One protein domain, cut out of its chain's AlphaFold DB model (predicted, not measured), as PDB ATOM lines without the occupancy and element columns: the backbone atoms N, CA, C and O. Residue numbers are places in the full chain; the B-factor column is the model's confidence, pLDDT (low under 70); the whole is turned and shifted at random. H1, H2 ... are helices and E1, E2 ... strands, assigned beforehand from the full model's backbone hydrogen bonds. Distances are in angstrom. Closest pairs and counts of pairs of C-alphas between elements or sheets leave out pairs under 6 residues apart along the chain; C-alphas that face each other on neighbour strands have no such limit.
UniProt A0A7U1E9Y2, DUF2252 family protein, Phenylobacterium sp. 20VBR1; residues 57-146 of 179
ATOM      1  N   THR A  57     -28.141  21.144  31.240       61.47
ATOM      2  CA  THR A  57     -27.441  22.146  30.423       61.47
ATOM      3  C   THR A  57     -27.801  21.936  28.956       61.47
ATOM      4  O   THR A  57     -27.201  21.095  28.286       61.47
ATOM      5  N   PRO A  58     -28.803  22.655  28.435       73.50
ATOM      6  CA  PRO A  58     -29.248  22.445  27.072       73.50
ATOM      7  C   PRO A  58     -28.183  22.924  26.086       73.50
ATOM      8  O   PRO A  58     -27.740  24.068  26.151       73.50
ATOM      9  N   THR A  59     -27.804  22.046  25.164       82.44
ATOM     10  CA  THR A  59     -26.848  22.334  24.090       82.44
ATOM     11  C   THR A  59     -27.538  22.276  22.732       82.44
ATOM     12  O   THR A  59     -28.528  21.561  22.533       82.44
ATOM     13  N   ILE A  60     -27.050  23.067  21.783       84.44
ATOM     14  CA  ILE A  60     -27.529  23.081  20.407       84.44
ATOM     15  C   ILE A  60     -26.870  21.905  19.673       84.44
ATOM     16  O   ILE A  60     -25.645  21.860  19.557       84.44
ATOM     17  N   PRO A  61     -27.652  20.952  19.132       84.31
ATOM     18  CA  PRO A  61     -27.084  19.810  18.433       84.31
ATOM     19  C   PRO A  61     -26.417  20.267  17.134       84.31
ATOM     20  O   PRO A  61     -27.078  20.754  16.208       84.31
ATOM     21  N   LEU A  62     -25.100  20.086  17.064       86.94
ATOM     22  CA  LEU A  62     -24.306  20.400  15.883       86.94
ATOM     23  C   LEU A  62     -24.599  19.415  14.741       86.94
ATOM     24  O   LEU A  62     -24.973  18.261  14.950       86.94
ATOM     25  N   GLY A  63     -24.431  19.871  13.503       87.25
ATOM     26  CA  GLY A  63     -24.634  19.050  12.315       87.25
ATOM     27  C   GLY A  63     -24.758  19.886  11.050       87.25
ATOM     28  O   GLY A  63     -24.200  20.969  10.936       87.25
ATOM     29  N   ARG A  64     -25.549  19.415  10.078       84.56
ATOM     30  CA  ARG A  64     -25.655  20.071   8.757       84.56
ATOM     31  C   ARG A  64     -26.077  21.545   8.806       84.56
ATOM     32  O   ARG A  64     -25.699  22.296   7.918       84.56
ATOM     33  N   LYS A  65     -26.889  21.936   9.795       85.38
ATOM     34  CA  LYS A  65     -27.452  23.295   9.915       85.38
ATOM     35  C   LYS A  65     -26.806  24.143  11.008       85.38
ATOM     36  O   LYS A  65     -26.881  25.361  10.915       85.38
ATOM     37  N   PHE A  66     -26.239  23.513  12.032       88.75
ATOM     38  CA  PHE A  66     -25.652  24.190  13.185       88.75
ATOM     39  C   PHE A  66     -24.182  23.828  13.263       88.75
ATOM     40  O   PHE A  66     -23.843  22.658  13.438       88.75
ATOM     41  N   TRP A  67     -23.328  24.817  13.049       91.12
ATOM     42  CA  TRP A  67     -21.882  24.644  13.018       91.12
ATOM     43  C   TRP A  67     -21.265  25.165  14.317       91.12
ATOM     44  O   TRP A  67     -21.837  26.066  14.943       91.12
ATOM     45  N   PRO A  68     -20.133  24.579  14.747       92.31
ATOM     46  CA  PRO A  68     -19.431  25.039  15.935       92.31
ATOM     47  C   PRO A  68     -18.955  26.481  15.755       92.31
ATOM     48  O   PRO A  68     -18.668  26.917  14.640       92.31
ATOM     49  N   LEU A  69     -18.866  27.194  16.872       90.81
ATOM     50  CA  LEU A  69     -18.309  28.538  16.938       90.81
ATOM     51  C   LEU A  69     -16.846  28.491  17.353       90.81
ATOM     52  O   LEU A  69     -16.428  27.616  18.115       90.81
ATOM     53  N   THR A  70     -16.083  29.474  16.895       91.62
ATOM     54  CA  THR A  70     -14.771  29.778  17.459       91.62
ATOM     55  C   THR A  70     -14.916  30.327  18.881       91.62
ATOM     56  O   THR A  70     -15.988  30.767  19.311       91.62
ATOM     57  N   HIS A  71     -13.819  30.307  19.637       90.38
ATOM     58  CA  HIS A  71     -13.808  30.846  20.994       90.38
ATOM     59  C   HIS A  71     -14.149  32.344  21.022       90.38
ATOM     60  O   HIS A  71     -14.957  32.772  21.843       90.38
ATOM     61  N   GLU A  72     -13.595  33.114  20.082       90.62
ATOM     62  CA  GLU A  72     -13.834  34.554  19.949       90.62
ATOM     63  C   GLU A  72     -15.306  34.865  19.652       90.62
ATOM     64  O   GLU A  72     -15.905  35.710  20.317       90.62
ATOM     65  N   GLU A  73     -15.934  34.135  18.724       89.94
ATOM     66  CA  GLU A  73     -17.361  34.299  18.415       89.94
ATOM     67  C   GLU A  73     -18.243  33.975  19.624       89.94
ATOM     68  O   GLU A  73     -19.205  34.690  19.911       89.94
ATOM     69  N   ARG A  74     -17.916  32.908  20.360       91.00
ATOM     70  CA  ARG A  74     -18.669  32.524  21.556       91.00
ATOM     71  C   ARG A  74     -18.560  33.580  22.657       91.00
ATOM     72  O   ARG A  74     -19.566  33.871  23.302       91.00
ATOM     73  N   LEU A  75     -17.373  34.157  22.858       90.06
ATOM     74  CA  LEU A  75     -17.168  35.257  23.804       90.06
ATOM     75  C   LEU A  75     -17.961  36.500  23.392       90.06
ATOM     76  O   LEU A  75     -18.732  37.014  24.197       90.06
ATOM     77  N   ALA A  76     -17.877  36.912  22.125       90.94
ATOM     78  CA  ALA A  76     -18.617  38.068  21.622       90.94
ATOM     79  C   ALA A  76     -20.140  37.916  21.801       90.94
ATOM     80  O   ALA A  76     -20.832  38.870  22.161       90.94
ATOM     81  N   LEU A  77     -20.680  36.710  21.587       90.00
ATOM     82  CA  LEU A  77     -22.097  36.423  21.822       90.00
ATOM     83  C   LEU A  77     -22.457  36.419  23.313       90.00
ATOM     84  O   LEU A  77     -23.531  36.904  23.670       90.00
ATOM     85  N   SER A  78     -21.582  35.902  24.176       90.44
ATOM     86  CA  SER A  78     -21.766  35.945  25.631       90.44
ATOM     87  C   SER A  78     -21.810  37.388  26.143       90.44
ATOM     88  O   SER A  78     -22.730  37.753  26.877       90.44
ATOM     89  N   ASP A  79     -20.879  38.231  25.694       90.81
ATOM     90  CA  ASP A  79     -20.825  39.651  26.054       90.81
ATOM     91  C   ASP A  79     -22.062  40.399  25.546       90.81
ATOM     92  O   ASP A  79     -22.679  41.169  26.285       90.81
ATOM     93  N   MET A  80     -22.503  40.107  24.316       88.38
ATOM     94  CA  MET A  80     -23.749  40.647  23.767       88.38
ATOM     95  C   MET A  80     -24.961  40.259  24.625       88.38
ATOM     96  O   MET A  80     -25.839  41.090  24.859       88.38
ATOM     97  N   VAL A  81     -25.034  39.019  25.115       87.00
ATOM     98  CA  VAL A  81     -26.140  38.572  25.977       87.00
ATOM     99  C   VAL A  81     -26.108  39.235  27.356       87.00
ATOM    100  O   VAL A  81     -27.165  39.447  27.953       87.00
ATOM    101  N   ALA A  82     -24.930  39.623  27.845       86.19
ATOM    102  CA  ALA A  82     -24.795  40.332  29.113       86.19
ATOM    103  C   ALA A  82     -25.346  41.772  29.073       86.19
ATOM    104  O   ALA A  82     -25.690  42.299  30.137       86.19
ATOM    105  N   THR A  83     -25.478  42.376  27.884       87.19
ATOM    106  CA  THR A  83     -25.969  43.753  27.694       87.19
ATOM    107  C   THR A  83     -27.384  43.981  28.240       87.19
ATOM    108  O   THR A  83     -28.247  43.094  28.232       87.19
ATOM    109  N   ASN A  84     -27.652  45.201  28.713       80.94
ATOM    110  CA  ASN A  84     -28.941  45.540  29.316       80.94
ATOM    111  C   ASN A  84     -30.073  45.590  28.273       80.94
ATOM    112  O   ASN A  84     -31.230  45.282  28.568       80.94
ATOM    113  N   GLU A  85     -29.735  45.924  27.032       82.06
ATOM    114  CA  GLU A  85     -30.637  45.968  25.887       82.06
ATOM    115  C   GLU A  85     -31.213  44.580  25.597       82.06
ATOM    116  O   GLU A  85     -32.429  44.422  25.456       82.06
ATOM    117  N   LEU A  86     -30.355  43.552  25.565       81.69
ATOM    118  CA  LEU A  86     -30.790  42.185  25.299       81.69
ATOM    119  C   LEU A  86     -31.570  41.606  26.483       81.69
ATOM    120  O   LEU A  86     -32.590  40.948  26.267       81.69
ATOM    121  N   ARG A  87     -31.169  41.919  27.723       81.00
ATOM    122  CA  ARG A  87     -31.942  41.575  28.932       81.00
ATOM    123  C   ARG A  87     -33.354  42.151  28.889       81.00
ATOM    124  O   ARG A  87     -34.326  41.429  29.121       81.00
ATOM    125  N   THR A  88     -33.472  43.429  28.535       79.94
ATOM    126  CA  THR A  88     -34.757  44.125  28.413       79.94
ATOM    127  C   THR A  88     -35.619  43.496  27.318       79.94
ATOM    128  O   THR A  88     -36.785  43.179  27.553       79.94
ATOM    129  N   LEU A  89     -35.041  43.236  26.139       81.56
ATOM    130  CA  LEU A  89     -35.740  42.609  25.015       81.56
ATOM    131  C   LEU A  89     -36.229  41.194  25.352       81.56
ATOM    132  O   LEU A  89     -37.394  40.866  25.116       81.56
ATOM    133  N   ALA A  90     -35.353  40.358  25.911       78.75
ATOM    134  CA  ALA A  90     -35.667  38.979  26.273       78.75
ATOM    135  C   ALA A  90     -36.817  38.922  27.290       78.75
ATOM    136  O   ALA A  90     -37.764  38.145  27.122       78.75
ATOM    137  N   THR A  91     -36.776  39.804  28.290       75.69
ATOM    138  CA  THR A  91     -37.798  39.919  29.337       75.69
ATOM    139  C   THR A  91     -39.134  40.421  28.779       75.69
ATOM    140  O   THR A  91     -40.182  39.831  29.061       75.69
ATOM    141  N   ALA A  92     -39.113  41.442  27.911       75.31
ATOM    142  CA  ALA A  92     -40.309  41.998  27.275       75.31
ATOM    143  C   ALA A  92     -41.047  40.969  26.397       75.31
ATOM    144  O   ALA A  92     -42.270  40.837  26.486       75.31
ATOM    145  N   LEU A  93     -40.311  40.181  25.603       71.25
ATOM    146  CA  LEU A  93     -40.878  39.129  24.746       71.25
ATOM    147  C   LEU A  93     -41.569  38.008  25.539       71.25
ATOM    148  O   LEU A  93     -42.434  37.316  25.002       71.25
ATOM    149  N   HIS A  94     -41.213  37.826  26.811       64.81
ATOM    150  CA  HIS A  94     -41.734  36.754  27.663       64.81
ATOM    151  C   HIS A  94     -42.863  37.215  28.604       64.81
ATOM    152  O   HIS A  94     -43.319  36.428  29.438       64.81
ATOM    153  N   SER A  95     -43.351  38.455  28.443       56.12
ATOM    154  CA  SER A  95     -44.491  39.027  29.183       56.12
ATOM    155  C   SER A  95     -44.373  38.890  30.707       56.12
ATOM    156  O   SER A  95     -45.361  38.606  31.389       56.12
ATOM    157  N   ARG A  96     -43.168  39.071  31.264       56.06
ATOM    158  CA  ARG A  96     -42.957  39.143  32.718       56.06
ATOM    159  C   ARG A  96     -42.303  40.466  33.118       56.06
ATOM    160  O   ARG A  96     -41.386  40.895  32.432       56.06
ATOM    161  N   PRO A  97     -42.733  41.077  34.236       43.41
ATOM    162  CA  PRO A  97     -42.186  42.339  34.730       43.41
ATOM    163  C   PRO A  97     -40.960  42.180  35.643       43.41
ATOM    164  O   PRO A  97     -40.552  43.152  36.262       43.41
ATOM    165  N   SER A  98     -40.381  40.986  35.796       46.59
ATOM    166  CA  SER A  98     -39.230  40.823  36.689       46.59
ATOM    167  C   SER A  98     -37.930  40.937  35.916       46.59
ATOM    168  O   SER A  98     -37.779  40.242  34.911       46.59
ATOM    169  N   GLU A  99     -37.002  41.717  36.463       54.22
ATOM    170  CA  GLU A  99     -35.552  41.735  36.231       54.22
ATOM    171  C   GLU A  99     -34.931  40.330  36.372       54.22
ATOM    172  O   GLU A  99     -34.164  40.030  37.282       54.22
ATOM    173  N   GLY A 100     -35.341  39.395  35.522       61.19
ATOM    174  CA  GLY A 100     -34.852  38.031  35.554       61.19
ATOM    175  C   GLY A 100     -33.413  38.016  35.073       61.19
ATOM    176  O   GLY A 100     -33.107  38.587  34.024       61.19
ATOM    177  N   ALA A 101     -32.538  37.334  35.809       72.50
ATOM    178  CA  ALA A 101     -31.207  37.022  35.317       72.50
ATOM    179  C   ALA A 101     -31.328  36.330  33.947       72.50
ATOM    180  O   ALA A 101     -32.071  35.354  33.796       72.50
ATOM    181  N   VAL A 102     -30.643  36.888  32.946       82.81
ATOM    182  CA  VAL A 102     -30.466  36.254  31.640       82.81
ATOM    183  C   VAL A 102     -29.109  35.578  31.652       82.81
ATOM    184  O   VAL A 102     -28.091  36.225  31.894       82.81
ATOM    185  N   GLU A 103     -29.117  34.277  31.414       87.12
ATOM    186  CA  GLU A 103     -27.937  33.425  31.407       87.12
ATOM    187  C   GLU A 103     -27.703  32.909  29.985       87.12
ATOM    188  O   GLU A 103     -28.621  32.394  29.342       87.12
ATOM    189  N   PHE A 104     -26.474  33.042  29.491       88.81
ATOM    190  CA  PHE A 104     -26.043  32.438  28.234       88.81
ATOM    191  C   PHE A 104     -25.753  30.947  28.447       88.81
ATOM    192  O   PHE A 104     -24.969  30.602  29.328       88.81
ATOM    193  N   LEU A 105     -26.361  30.069  27.644       88.62
ATOM    194  CA  LEU A 105     -26.185  28.617  27.774       88.62
ATOM    195  C   LEU A 105     -25.304  28.065  26.663       88.62
ATOM    196  O   LEU A 105     -24.275  27.443  26.924       88.62
ATOM    197  N   ASP A 106     -25.703  28.313  25.420       89.88
ATOM    198  CA  ASP A 106     -25.008  27.783  24.257       89.88
ATOM    199  C   ASP A 106     -25.266  28.628  23.009       89.88
ATOM    200  O   ASP A 106     -26.236  29.387  22.944       89.88
ATOM    201  N   ALA A 107     -24.413  28.491  21.999       92.38
ATOM    202  CA  ALA A 107     -24.619  29.117  20.704       92.38
ATOM    203  C   ALA A 107     -24.000  28.306  19.564       92.38
ATOM    204  O   ALA A 107     -22.978  27.643  19.725       92.38
ATOM    205  N   ALA A 108     -24.608  28.410  18.385       93.00
ATOM    206  CA  ALA A 108     -24.120  27.770  17.171       93.00
ATOM    207  C   ALA A 108     -24.307  28.675  15.952       93.00
ATOM    208  O   ALA A 108     -25.263  29.456  15.875       93.00
ATOM    209  N   PHE A 109     -23.429  28.532  14.961       90.44
ATOM    210  CA  PHE A 109     -23.583  29.209  13.678       90.44
ATOM    211  C   PHE A 109     -24.699  28.537  12.879       90.44
ATOM    212  O   PHE A 109     -24.703  27.318  12.705       90.44
ATOM    213  N   TRP A 110     -25.667  29.317  12.396       90.44
ATOM    214  CA  TRP A 110     -26.846  28.786  11.723       90.44
ATOM    215  C   TRP A 110     -26.744  28.913  10.204       90.44
ATOM    216  O   TRP A 110     -27.052  29.946   9.606       90.44
ATOM    217  N   VAL A 111     -26.439  27.788   9.561       86.06
ATOM    218  CA  VAL A 111     -26.496  27.632   8.110       86.06
ATOM    219  C   VAL A 111     -27.956  27.532   7.655       86.06
ATOM    220  O   VAL A 111     -28.634  26.514   7.842       86.06
ATOM    221  N   LYS A 112     -28.462  28.602   7.032       78.25
ATOM    222  CA  LYS A 112     -29.770  28.628   6.361       78.25
ATOM    223  C   LYS A 112     -29.556  28.597   4.844       78.25
ATOM    224  O   LYS A 112     -28.706  29.310   4.324       78.25
ATOM    225  N   GLY A 113     -30.328  27.778   4.128       63.34
ATOM    226  CA  GLY A 113     -30.233  27.681   2.666       63.34
ATOM    227  C   GLY A 113     -30.546  29.015   1.976       63.34
ATOM    228  O   GLY A 113     -31.598  29.591   2.239       63.34
ATOM    229  N   CYS A 114     -29.607  29.483   1.146       50.62
ATOM    230  CA  CYS A 114     -29.610  30.566   0.138       50.62
ATOM    231  C   CYS A 114     -30.356  31.903   0.348       50.62
ATOM    232  O   CYS A 114     -30.223  32.776  -0.502       50.62
ATOM    233  N   SER A 115     -31.083  32.155   1.436       54.94
ATOM    234  CA  SER A 115     -31.778  33.443   1.634       54.94
ATOM    235  C   SER A 115     -30.985  34.461   2.467       54.94
ATOM    236  O   SER A 115     -31.465  35.563   2.717       54.94
ATOM    237  N   SER A 116     -29.803  34.095   2.962       52.56
ATOM    238  CA  SER A 116     -28.873  34.999   3.641       52.56
ATOM    239  C   SER A 116     -27.643  35.143   2.756       52.56
ATOM    240  O   SER A 116     -26.784  34.269   2.783       52.56
ATOM    241  N   LEU A 117     -27.579  36.202   1.942       59.53
ATOM    242  CA  LEU A 117     -26.399  36.561   1.145       59.53
ATOM    243  C   LEU A 117     -25.165  36.750   2.055       59.53
ATOM    244  O   LEU A 117     -24.884  37.871   2.452       59.53
ATOM    245  N   GLY A 118     -24.470  35.677   2.439       67.56
ATOM    246  CA  GLY A 118     -23.179  35.721   3.143       67.56
ATOM    247  C   GLY A 118     -23.157  36.394   4.523       67.56
ATOM    248  O   GLY A 118     -22.082  36.739   4.993       67.56
ATOM    249  N   ARG A 119     -24.310  36.603   5.168       77.44
ATOM    250  CA  ARG A 119     -24.408  37.354   6.432       77.44
ATOM    251  C   ARG A 119     -24.366  36.454   7.650       77.44
ATOM    252  O   ARG A 119     -24.969  35.377   7.632       77.44
ATOM    253  N   LEU A 120     -23.726  36.934   8.716       84.94
ATOM    254  CA  LEU A 120     -23.595  36.167   9.953       84.94
ATOM    255  C   LEU A 120     -24.967  35.910  10.576       84.94
ATOM    256  O   LEU A 120     -25.808  36.811  10.701       84.94
ATOM    257  N   ARG A 121     -25.182  34.656  10.973       90.00
ATOM    258  CA  ARG A 121     -26.397  34.223  11.646       90.00
ATOM    259  C   ARG A 121     -26.058  33.210  12.722       90.00
ATOM    260  O   ARG A 121     -25.494  32.160  12.430       90.00
ATOM    261  N   TYR A 122     -26.464  33.506  13.946       90.50
ATOM    262  CA  TYR A 122     -26.212  32.665  15.106       90.50
ATOM    263  C   TYR A 122     -27.528  32.289  15.771       90.50
ATOM    264  O   TYR A 122     -28.448  33.100  15.877       90.50
ATOM    265  N   ALA A 123     -27.613  31.047  16.222       91.12
ATOM    266  CA  ALA A 123     -28.641  30.607  17.144       91.12
ATOM    267  C   ALA A 123     -28.045  30.662  18.550       91.12
ATOM    268  O   ALA A 123     -27.059  29.981  18.815       91.12
ATOM    269  N   VAL A 124     -28.621  31.486  19.422       90.69
ATOM    270  CA  VAL A 124     -28.156  31.688  20.797       90.69
ATOM    271  C   VAL A 124     -29.220  31.185  21.756       90.69
ATOM    272  O   VAL A 124     -30.364  31.630  21.713       90.69
ATOM    273  N   LEU A 125     -28.849  30.253  22.618       89.44
ATOM    274  CA  LEU A 125     -29.713  29.701  23.639       89.44
ATOM    275  C   LEU A 125     -29.449  30.400  24.972       89.44
ATOM    276  O   LEU A 125     -28.330  30.392  25.484       89.44
ATOM    277  N   ILE A 126     -30.505  30.975  25.542       88.06
ATOM    278  CA  ILE A 126     -30.463  31.646  26.839       88.06
ATOM    279  C   ILE A 126     -31.461  31.025  27.814       88.06
ATOM    280  O   ILE A 126     -32.505  30.502  27.412       88.06
ATOM    281  N   ALA A 127     -31.162  31.133  29.102       85.06
ATOM    282  CA  ALA A 127     -32.128  30.958  30.175       85.06
ATOM    283  C   ALA A 127     -32.567  32.322  30.710       85.06
ATOM    284  O   ALA A 127     -31.755  33.224  30.886       85.06
ATOM    285  N   ILE A 128     -33.862  32.457  30.983       83.00
ATOM    286  CA  ILE A 128     -34.460  33.644  31.591       83.00
ATOM    287  C   ILE A 128     -35.076  33.240  32.931       83.00
ATOM    288  O   ILE A 128     -35.965  32.378  32.985       83.00
ATOM    289  N   GLY A 129     -34.633  33.904  33.999       78.94
ATOM    290  CA  GLY A 129     -35.105  33.696  35.364       78.94
ATOM    291  C   GLY A 129     -34.490  32.477  36.056       78.94
ATOM    292  O   GLY A 129     -33.762  31.689  35.460       78.94
ATOM    293  N   GLU A 130     -34.821  32.311  37.335       72.94
ATOM    294  CA  GLU A 130     -34.144  31.360  38.221       72.94
ATOM    295  C   GLU A 130     -35.055  30.214  38.700       72.94
ATOM    296  O   GLU A 130     -36.293  30.308  38.735       72.94
ATOM    297  N   GLY A 131     -34.426  29.098  39.080       70.88
ATOM    298  CA  GLY A 131     -35.073  27.947  39.715       70.88
ATOM    299  C   GLY A 131     -36.201  27.319  38.886       70.88
ATOM    300  O   GLY A 131     -36.095  27.137  37.675       70.88
ATOM    301  N   LYS A 132     -37.332  26.999  39.534       64.56
ATOM    302  CA  LYS A 132     -38.501  26.351  38.895       64.56
ATOM    303  C   LYS A 132     -39.190  27.214  37.826       64.56
ATOM    304  O   LYS A 132     -40.056  26.721  37.104       64.56
ATOM    305  N   LYS A 133     -38.852  28.504  37.745       67.44
ATOM    306  CA  LYS A 133     -39.399  29.453  36.768       67.44
ATOM    307  C   LYS A 133     -38.426  29.750  35.620       67.44
ATOM    308  O   LYS A 133     -38.799  30.563  34.775       67.44
ATOM    309  N   ARG A 134     -37.261  29.084  35.572       75.06
ATOM    310  CA  ARG A 134     -36.281  29.168  34.479       75.06
ATOM    311  C   ARG A 134     -36.938  28.764  33.163       75.06
ATOM    312  O   ARG A 134     -37.528  27.688  33.052       75.06
ATOM    313  N   GLN A 135     -36.862  29.643  32.174       76.56
ATOM    314  CA  GLN A 135     -37.362  29.386  30.827       76.56
ATOM    315  C   GLN A 135     -36.211  29.442  29.842       76.56
ATOM    316  O   GLN A 135     -35.397  30.356  29.894       76.56
ATOM    317  N   LEU A 136     -36.166  28.469  28.938       81.19
ATOM    318  CA  LEU A 136     -35.230  28.477  27.826       81.19
ATOM    319  C   LEU A 136     -35.812  29.323  26.697       81.19
ATOM    320  O   LEU A 136     -37.008  29.235  26.429       81.19
ATOM    321  N   SER A 137     -34.976  30.116  26.039       81.75
ATOM    322  CA  SER A 137     -35.339  30.915  24.872       81.75
ATOM    323  C   SER A 137     -34.234  30.826  23.829       81.75
ATOM    324  O   SER A 137     -33.055  30.960  24.151       81.75
ATOM    325  N   LEU A 138     -34.623  30.595  22.576       86.00
ATOM    326  CA  LEU A 138     -33.710  30.567  21.441       86.00
ATOM    327  C   LEU A 138     -33.810  31.891  20.680       86.00
ATOM    328  O   LEU A 138     -34.870  32.234  20.157       86.00
ATOM    329  N   ILE A 139     -32.702  32.618  20.607       87.00
ATOM    330  CA  ILE A 139     -32.583  33.902  19.924       87.00
ATOM    331  C   ILE A 139     -31.864  33.697  18.591       87.00
ATOM    332  O   ILE A 139     -30.785  33.114  18.517       87.00
ATOM    333  N   ASP A 140     -32.477  34.205  17.528       89.12
ATOM    334  CA  ASP A 140     -31.911  34.259  16.181       89.12
ATOM    335  C   ASP A 140     -31.164  35.585  15.995       89.12
ATOM    336  O   ASP A 140     -31.775  36.619  15.712       89.12
ATOM    337  N   VAL A 141     -29.845  35.556  16.176       87.75
ATOM    338  CA  VAL A 141     -28.964  36.721  16.038       87.75
ATOM    339  C   VAL A 141     -28.522  36.838  14.589       87.75
ATOM    340  O   VAL A 141     -28.086  35.865  13.972       87.75
ATOM    341  N   LYS A 142     -28.632  38.042  14.032       87.19
ATOM    342  CA  LYS A 142     -28.248  38.341  12.653       87.19
ATOM    343  C   LYS A 142     -27.343  39.548  12.623       87.19
ATOM    344  O   LYS A 142     -27.588  40.519  13.333       87.19
ATOM    345  N   GLU A 143     -26.383  39.512  11.718       83.25
ATOM    346  CA  GLU A 143     -25.605  40.681  11.348       83.25
ATOM    347  C   GLU A 143     -26.529  41.837  10.947       83.25
ATOM    348  O   GLU A 143     -27.385  41.691  10.066       83.25
ATOM    349  N   ALA A 144     -26.363  42.996  11.581       80.50
ATOM    350  CA  ALA A 144     -27.093  44.198  11.212       80.50
ATOM    351  C   ALA A 144     -26.569  44.732   9.869       80.50
ATOM    352  O   ALA A 144     -25.373  44.939   9.705       80.50
ATOM    353  N   ILE A 145     -27.464  44.995   8.912       79.62
ATOM    354  CA  ILE A 145     -27.126  45.796   7.723       79.62
ATOM    355  C   ILE A 145     -27.898  47.094   7.750       79.62
ATOM    356  O   ILE A 145     -28.973  47.176   8.353       79.62
ATOM    357  N   LYS A 146     -27.395  48.071   6.994       73.81
ATOM    358  CA  LYS A 146     -28.175  49.252   6.644       73.81
ATOM    359  C   LYS A 146     -29.509  48.803   6.039       73.81
ATOM    360  O   LYS A 146     -29.500  48.022   5.082       73.81
TER     361      LYS A 146
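This is residues 57 to 146 of the 179 residues of the protein "DUF2252 family protein" of Phenylobacterium sp. 20VBR1 (UniProt A0A7U1E9Y2). A strongly twisted sheet of three antiparallel strands has two helices over one of its faces: H1 runs slantwise over E1 and E2, and H2 crosses the strands near the beginning of E1 and the end of E2. The other face bears no named helix, and the first stretch, residues 57 to 70, pairs at 66 to 67 with the edge strand E1. The 90 printed residues hold two named helices and three named strands, in the order H1 H2 E1 E2 E3, with the sheet order E1 - E2 - E3; the class is mixed, helices and strands. The whole is compact, with a radius of gyration of the C-alphas of 13.7 A, and rounded, spanning 38 by 33 by 23 A.

Start at the sheet, a meander, each strand the antiparallel neighbour of the one before: E1, residues 102 to 110, E2, residues 121 to 128, and E3, residues 135 to 142. In the hairpin of E1 and E2, at 159 degrees, look for N 108 and O 123, 2.9 A apart and within hydrogen-bond range. In the hairpin of E2 and E3, at 156 degrees, N 124 and O 139 are within range at 2.9 A. E1 bends by 63 degrees at residue 105. Residues 66 to 67 pair antiparallel with residues 109 to 110 of E1. Now look at H1, residues 71 to 82, on the sheet at a height of 9.1 A, over E1 and E2 and slantwise to the strands, at 40 degrees to E1 on the local plane. Its closest C-alphas to E1 are those of Ser 78 and Phe 104, 6.1 A apart. H2, residues 84 to 93, is on the same face at a height of 9.7 A, only just over E2, with 3 of its C-alphas falling there, and across the strands at 77 degrees to E2 on the local plane. H1 and H2 are close but not clearly touching, the closest C-alphas being those of Val 81 and Arg 87 at 7.2 A; they run the same way at a steep tilt of 69 degrees, only just short of about perpendicular. In H1 and H2 every O i to N i+4 pair is within hydrogen-bond range.

Find C-alpha 102 at (-30.466, 36.254, 31.640); from there E1 runs 21.6 A to C-alpha 110. E2 covers 21.5 A, and E3 covers 22.2 A, ending at C-alpha 142 at (-28.248, 38.341, 12.653). H1 begins at C-alpha 71 at (-13.808, 30.846, 20.994) and measures 16.6 A; H2 measures 14.3 A.

The C-alphas farthest apart are those of Leu 117 and Lys 132, 40.9 A. The printed part has no cut; the link H1 to H2 is tight, the others are short, and none is long. Mean pLDDT of the printed part is 80.0; look for values under 70 at residue 57 and residues 94 to 100, 113 to 118 and 132 to 133.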